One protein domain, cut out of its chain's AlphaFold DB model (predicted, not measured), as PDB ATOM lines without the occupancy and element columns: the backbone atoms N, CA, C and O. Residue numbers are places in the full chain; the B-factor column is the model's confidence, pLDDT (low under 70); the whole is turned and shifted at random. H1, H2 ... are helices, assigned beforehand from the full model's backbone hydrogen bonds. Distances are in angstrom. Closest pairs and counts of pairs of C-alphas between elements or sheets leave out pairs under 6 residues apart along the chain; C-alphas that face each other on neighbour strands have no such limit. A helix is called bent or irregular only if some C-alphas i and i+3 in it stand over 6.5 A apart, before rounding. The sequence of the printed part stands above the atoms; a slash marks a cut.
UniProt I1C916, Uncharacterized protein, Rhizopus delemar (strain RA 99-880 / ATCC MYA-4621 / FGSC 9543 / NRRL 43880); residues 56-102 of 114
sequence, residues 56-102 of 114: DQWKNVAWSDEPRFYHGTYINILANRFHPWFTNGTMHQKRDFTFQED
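This is residues 56 to 102 of the 114 residues of an uncharacterized protein of Rhizopus delemar (strain RA 99-880 / ATCC MYA-4621 / FGSC 9543 / NRRL 43880) (UniProt I1C916). One long helix, H2, makes one side of a flat, open loop of chain, and the extended link before it, residues 60 to 70, makes the other side. The short helix H1 sits at the outset of that link, and after H2 the tail folds back so that residues 98 to 99 come beside residues 61 to 62 and close the loop. The printed part has 47 residues with two named helices, H1 then H2, and no named strand; its class is all helix. It is loose, with a radius of gyration of the C-alphas of 12.2 A, and spans 33 by 25 by 13 A.

H1 is residues 56 to 59, with C-alpha 56 at (41.056, -46.689, 18.731). H2 is residues 71 to 93, 30.8 A from first to last C-alpha, from (42.662, -28.193, 45.761) to (37.792, -34.215, 15.954).

H1 and H2 are apart, with no C-alpha of the one within 8 A of the other. Residues 61 to 62 pair with residues 98 to 99, parallel, in stretches too short to be named strands. H2 has a kink of 28 degrees near residue 78; it is neither bent nor irregular, but only just: C-alphas 80 and 83 are 6.5 A apart. In H2, 17 of 19 O i to N i+4 pairs are within hydrogen-bond range; H1 is too short for such a pair, and its one O i to N i+3 pair is within range.

The C-alphas farthest apart, those of Asp 56 and Tyr 70, are 33.8 A apart. The printed part has no cut, and the link from H1 to H2, 11 residues, is long. Residues 67 to 73, of which 71 to 73 belong to H2, stand free, as do residues 75 to 85 of H2. The mean pLDDT of the printed part is 76.4, and it is under 70 at residues 66, 68 to 69, 91 to 95 and 100 to 102.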
ATOM      1  N   ASP A  56      41.609 -48.028  18.957       87.56
ATOM      2  CA  ASP A  56      41.056 -46.689  18.731       87.56
ATOM      3  C   ASP A  56      39.835 -46.400  19.605       87.56
ATOM      4  O   ASP A  56      39.668 -45.268  20.050       87.56
ATOM      5  N   GLN A  57      39.044 -47.421  19.949       86.06
ATOM      6  CA  GLN A  57      37.979 -47.285  20.946       86.06
ATOM      7  C   GLN A  57      38.560 -47.023  22.342       86.06
ATOM      8  O   GLN A  57      38.081 -46.137  23.043       86.06
ATOM      9  N   TRP A  58      39.658 -47.694  22.707       85.81
ATOM     10  CA  TRP A  58      40.383 -47.416  23.954       85.81
ATOM     11  C   TRP A  58      40.961 -45.996  24.021       85.81
ATOM     12  O   TRP A  58      40.939 -45.386  25.087       85.81
ATOM     13  N   LYS A  59      41.435 -45.437  22.896       85.75
ATOM     14  CA  LYS A  59      41.921 -44.042  22.828       85.75
ATOM     15  C   LYS A  59      40.829 -43.006  23.103       85.75
ATOM     16  O   LYS A  59      41.155 -41.876  23.452       85.75
ATOM     17  N   ASN A  60      39.563 -43.380  22.947       85.56
ATOM     18  CA  ASN A  60      38.427 -42.503  23.207       85.56
ATOM     19  C   ASN A  60      37.894 -42.643  24.647       85.56
ATOM     20  O   ASN A  60      36.877 -42.044  24.989       85.56
ATOM     21  N   VAL A  61      38.559 -43.414  25.514       83.00
ATOM     22  CA  VAL A  61      38.210 -43.471  26.940       83.00
ATOM     23  C   VAL A  61      38.914 -42.342  27.678       83.00
ATOM     24  O   VAL A  61      40.144 -42.275  27.697       83.00
ATOM     25  N   ALA A  62      38.130 -41.471  28.307       80.88
ATOM     26  CA  ALA A  62      38.650 -40.430  29.179       80.88
ATOM     27  C   ALA A  62      38.762 -40.973  30.610       80.88
ATOM     28  O   ALA A  62      37.771 -41.401  31.206       80.88
ATOM     29  N   TRP A  63      39.981 -40.957  31.151       79.19
ATOM     30  CA  TRP A  63      40.290 -41.404  32.507       79.19
ATOM     31  C   TRP A  63      40.519 -40.192  33.404       79.19
ATOM     32  O   TRP A  63      41.347 -39.340  33.084       79.19
ATOM     33  N   SER A  64      39.827 -40.135  34.538       72.25
ATOM     34  CA  SER A  64      40.103 -39.170  35.601       72.25
ATOM     35  C   SER A  64      40.353 -39.902  36.911       72.25
ATOM     36  O   SER A  64      39.631 -40.843  37.234       72.25
ATOM     37  N   ASP A  65      41.318 -39.427  37.684       73.12
ATOM     38  CA  ASP A  65      41.470 -39.781  39.094       73.12
ATOM     39  C   ASP A  65      41.708 -38.490  39.883       73.12
ATOM     40  O   ASP A  65      42.176 -37.493  39.320       73.12
ATOM     41  N   GLU A  66      41.369 -38.491  41.166       67.94
ATOM     42  CA  GLU A  66      41.605 -37.350  42.045       67.94
ATOM     43  C   GLU A  66      43.030 -37.427  42.601       67.94
ATOM     44  O   GLU A  66      43.349 -38.310  43.407       67.94
ATOM     45  N   PRO A  67      43.938 -36.522  42.196       70.12
ATOM     46  CA  PRO A  67      45.278 -36.531  42.741       70.12
ATOM     47  C   PRO A  67      45.284 -35.953  44.162       70.12
ATOM     48  O   PRO A  67      44.508 -35.064  44.508       70.12
ATOM     49  N   ARG A  68      46.249 -36.384  44.981       68.00
ATOM     50  CA  ARG A  68      46.518 -35.808  46.311       68.00
ATOM     51  C   ARG A  68      47.288 -34.477  46.217       68.00
ATOM     52  O   ARG A  68      48.371 -34.360  46.780       68.00
ATOM     53  N   PHE A  69      46.783 -33.490  45.478       68.12
ATOM     54  CA  PHE A  69      47.361 -32.138  45.439       68.12
ATOM     55  C   PHE A  69      46.471 -31.130  46.170       68.12
ATOM     56  O   PHE A  69      45.293 -31.389  46.412       68.12
ATOM     57  N   TYR A  70      47.027 -29.963  46.507       72.88
ATOM     58  CA  TYR A  70      46.235 -28.843  47.013       72.88
ATOM     59  C   TYR A  70      45.113 -28.507  46.021       72.88
ATOM     60  O   TYR A  70      45.347 -28.373  44.818       72.88
ATOM     61  N   HIS A  71      43.893 -28.354  46.540       73.12
ATOM     62  CA  HIS A  71      42.662 -28.193  45.761       73.12
ATOM     63  C   HIS A  71      42.756 -27.097  44.679       73.12
ATOM     64  O   HIS A  71      42.309 -27.295  43.550       73.12
ATOM     65  N   GLY A  72      43.427 -25.977  44.975       78.44
ATOM     66  CA  GLY A  72      43.629 -24.888  44.013       78.44
ATOM     67  C   GLY A  72      44.479 -25.273  42.796       78.44
ATOM     68  O   GLY A  72      44.188 -24.850  41.679       78.44
ATOM     69  N   THR A  73      45.494 -26.123  42.974       79.62
ATOM     70  CA  THR A  73      46.330 -26.619  41.869       79.62
ATOM     71  C   THR A  73      45.537 -27.552  40.960       79.62
ATOM     72  O   THR A  73      45.654 -27.466  39.740       79.62
ATOM     73  N   TYR A  74      44.691 -28.406  41.542       79.81
ATOM     74  CA  TYR A  74      43.827 -29.305  40.780       79.81
ATOM     75  C   TYR A  74      42.827 -28.534  39.910       79.81
ATOM     76  O   TYR A  74      42.766 -28.767  38.702       79.81
ATOM     77  N   ILE A  75      42.123 -27.552  40.490       83.94
ATOM     78  CA  ILE A  75      41.188 -26.690  39.747       83.94
ATOM     79  C   ILE A  75      41.909 -25.962  38.611       83.94
ATOM     80  O   ILE A  75      41.404 -25.911  37.492       83.94
ATOM     81  N   ASN A  76      43.107 -25.431  38.866       86.75
ATOM     82  CA  ASN A  76      43.870 -24.718  37.847       86.75
ATOM     83  C   ASN A  76      44.269 -25.628  36.671       86.75
ATOM     84  O   ASN A  76      44.108 -25.239  35.514       86.75
ATOM     85  N   ILE A  77      44.743 -26.848  36.946       84.56
ATOM     86  CA  ILE A  77      45.090 -27.829  35.904       84.56
ATOM     87  C   ILE A  77      43.846 -28.221  35.102       84.56
ATOM     88  O   ILE A  77      43.901 -28.278  33.872       84.56
ATOM     89  N   LEU A  78      42.717 -28.453  35.773       83.50
ATOM     90  CA  LEU A  78      41.462 -28.767  35.097       83.50
ATOM     91  C   LEU A  78      41.025 -27.638  34.163       83.50
ATOM     92  O   LEU A  78      40.777 -27.884  32.983       83.50
ATOM     93  N   ALA A  79      40.983 -26.406  34.669       86.38
ATOM     94  CA  ALA A  79      40.514 -25.249  33.915       86.38
ATOM     95  C   ALA A  79      41.440 -24.893  32.743       86.38
ATOM     96  O   ALA A  79      40.962 -24.598  31.651       86.38
ATOM     97  N   ASN A  80      42.760 -24.951  32.947       89.06
ATOM     98  CA  ASN A  80      43.725 -24.417  31.981       89.06
ATOM     99  C   ASN A  80      44.357 -25.473  31.070       89.06
ATOM    100  O   ASN A  80      44.925 -25.123  30.038       89.06
ATOM    101  N   ARG A  81      44.321 -26.759  31.440       86.12
ATOM    102  CA  ARG A  81      44.934 -27.841  30.648       86.12
ATOM    103  C   ARG A  81      43.892 -28.819  30.135       86.12
ATOM    104  O   ARG A  81      43.815 -29.036  28.928       86.12
ATOM    105  N   PHE A  82      43.093 -29.391  31.033       83.69
ATOM    106  CA  PHE A  82      42.163 -30.456  30.667       83.69
ATOM    107  C   PHE A  82      40.974 -29.935  29.859       83.69
ATOM    108  O   PHE A  82      40.702 -30.460  28.783       83.69
ATOM    109  N   HIS A  83      40.301 -28.885  30.336       83.56
ATOM    110  CA  HIS A  83      39.104 -28.360  29.686       83.56
ATOM    111  C   HIS A  83      39.369 -27.901  28.237       83.56
ATOM    112  O   HIS A  83      38.654 -28.368  27.354       83.56
ATOM    113  N   PRO A  84      40.422 -27.112  27.925       88.12
ATOM    114  CA  PRO A  84      40.725 -26.725  26.545       88.12
ATOM    115  C   PRO A  84      41.096 -27.909  25.644       88.12
ATOM    116  O   PRO A  84      40.734 -27.936  24.471       88.12
ATOM    117  N   TRP A  85      41.815 -28.906  26.172       85.56
ATOM    118  CA  TRP A  85      42.131 -30.123  25.420       85.56
ATOM    119  C   TRP A  85      40.867 -30.934  25.105       85.56
ATOM    120  O   TRP A  85      40.684 -31.381  23.973       85.56
ATOM    121  N   PHE A  86      39.979 -31.081  26.088       81.19
ATOM    122  CA  PHE A  86      38.737 -31.834  25.956       81.19
ATOM    123  C   PHE A  86      37.758 -31.159  24.990       81.19
ATOM    124  O   PHE A  86      37.194 -31.824  24.119       81.19
ATOM    125  N   THR A  87      37.590 -29.836  25.081       80.75
ATOM    126  CA  THR A  87      36.741 -29.080  24.148       80.75
ATOM    127  C   THR A  87      37.317 -29.080  22.737       80.75
ATOM    128  O   THR A  87      36.572 -29.255  21.777       80.75
ATOM    129  N   ASN A  88      38.643 -28.994  22.585       81.75
ATOM    130  CA  ASN A  88      39.283 -29.106  21.278       81.75
ATOM    131  C   ASN A  88      39.071 -30.507  20.663       81.75
ATOM    132  O   ASN A  88      38.687 -30.638  19.502       81.75
ATOM    133  N   GLY A  89      39.246 -31.568  21.457       72.62
ATOM    134  CA  GLY A  89      39.030 -32.948  21.016       72.62
ATOM    135  C   GLY A  89      37.578 -33.254  20.632       72.62
ATOM    136  O   GLY A  89      37.336 -33.906  19.615       72.62
ATOM    137  N   THR A  90      36.615 -32.754  21.409       70.88
ATOM    138  CA  THR A  90      35.180 -32.948  21.142       70.88
ATOM    139  C   THR A  90      34.702 -32.117  19.950       70.88
ATOM    140  O   THR A  90      34.024 -32.655  19.076       70.88
ATOM    141  N   MET A  91      35.098 -30.842  19.852       63.56
ATOM    142  CA  MET A  91      34.620 -29.943  18.792       63.56
ATOM    143  C   MET A  91      35.337 -30.118  17.451       63.56
ATOM    144  O   MET A  91      34.678 -30.083  16.414       63.56
ATOM    145  N   HIS A  92      36.656 -30.337  17.431       59.38
ATOM    146  CA  HIS A  92      37.412 -30.385  16.171       59.38
ATOM    147  C   HIS A  92      37.585 -31.791  15.596       59.38
ATOM    148  O   HIS A  92      37.715 -31.932  14.383       59.38
ATOM    149  N   GLN A  93      37.588 -32.837  16.427       58.38
ATOM    150  CA  GLN A  93      37.792 -34.215  15.954       58.38
ATOM    151  C   GLN A  93      36.522 -35.067  15.989       58.38
ATOM    152  O   GLN A  93      36.583 -36.237  15.613       58.38
ATOM    153  N   LYS A  94      35.386 -34.496  16.429       64.88
ATOM    154  CA  LYS A  94      34.086 -35.180  16.528       64.88
ATOM    155  C   LYS A  94      34.206 -36.543  17.233       64.88
ATOM    156  O   LYS A  94      33.627 -37.538  16.805       64.88
ATOM    157  N   ARG A  95      35.049 -36.598  18.273       65.31
ATOM    158  CA  ARG A  95      35.294 -37.806  19.065       65.31
ATOM    159  C   ARG A  95      34.327 -37.848  20.235       65.31
ATOM    160  O   ARG A  95      34.341 -36.950  21.076       65.31
ATOM    161  N   ASP A  96      33.567 -38.931  20.317       72.19
ATOM    162  CA  ASP A  96      32.754 -39.232  21.487       72.19
ATOM    163  C   ASP A  96      33.631 -39.891  22.552       72.19
ATOM    164  O   ASP A  96      34.117 -41.014  22.380       72.19
ATOM    165  N   PHE A  97      33.857 -39.177  23.655       71.50
ATOM    166  CA  PHE A  97      34.581 -39.727  24.793       71.50
ATOM    167  C   PHE A  97      33.648 -40.568  25.659       71.50
ATOM    168  O   PHE A  97      32.579 -40.115  26.064       71.50
ATOM    169  N   THR A  98      34.075 -41.785  25.995       73.88
ATOM    170  CA  THR A  98      33.407 -42.571  27.037       73.88
ATOM    171  C   THR A  98      34.094 -42.294  28.363       73.88
ATOM    172  O   THR A  98      35.273 -42.610  28.530       73.88
ATOM    173  N   PHE A  99      33.362 -41.711  29.310       70.06
ATOM    174  CA  PHE A  99      33.856 -41.539  30.669       70.06
ATOM    175  C   PHE A  99      33.649 -42.833  31.456       70.06
ATOM    176  O   PHE A  99      32.562 -43.420  31.440       70.06
ATOM    177  N   GLN A 100      34.693 -43.319  32.126       68.62
ATOM    178  CA  GLN A 100      34.543 -44.484  32.988       68.62
ATOM    179  C   GLN A 100      33.967 -44.067  34.346       68.62
ATOM    180  O   GLN A 100      34.698 -43.786  35.288       68.62
ATOM    181  N   GLU A 101      32.645 -44.113  34.471       60.12
ATOM    182  CA  GLU A 101      31.953 -43.960  35.752       60.12
ATOM    183  C   GLU A 101      31.813 -45.327  36.437       60.12
ATOM    184  O   GLU A 101      30.774 -45.985  36.370       60.12
ATOM    185  N   ASP A 102      32.879 -45.826  37.070       59.47
ATOM    186  CA  ASP A 102      32.778 -47.067  37.854       59.47
ATOM    187  C   ASP A 102      32.247 -46.832  39.282       59.47
ATOM    188  O   ASP A 102      31.977 -47.801  40.003       59.47
TER     189      ASP A 102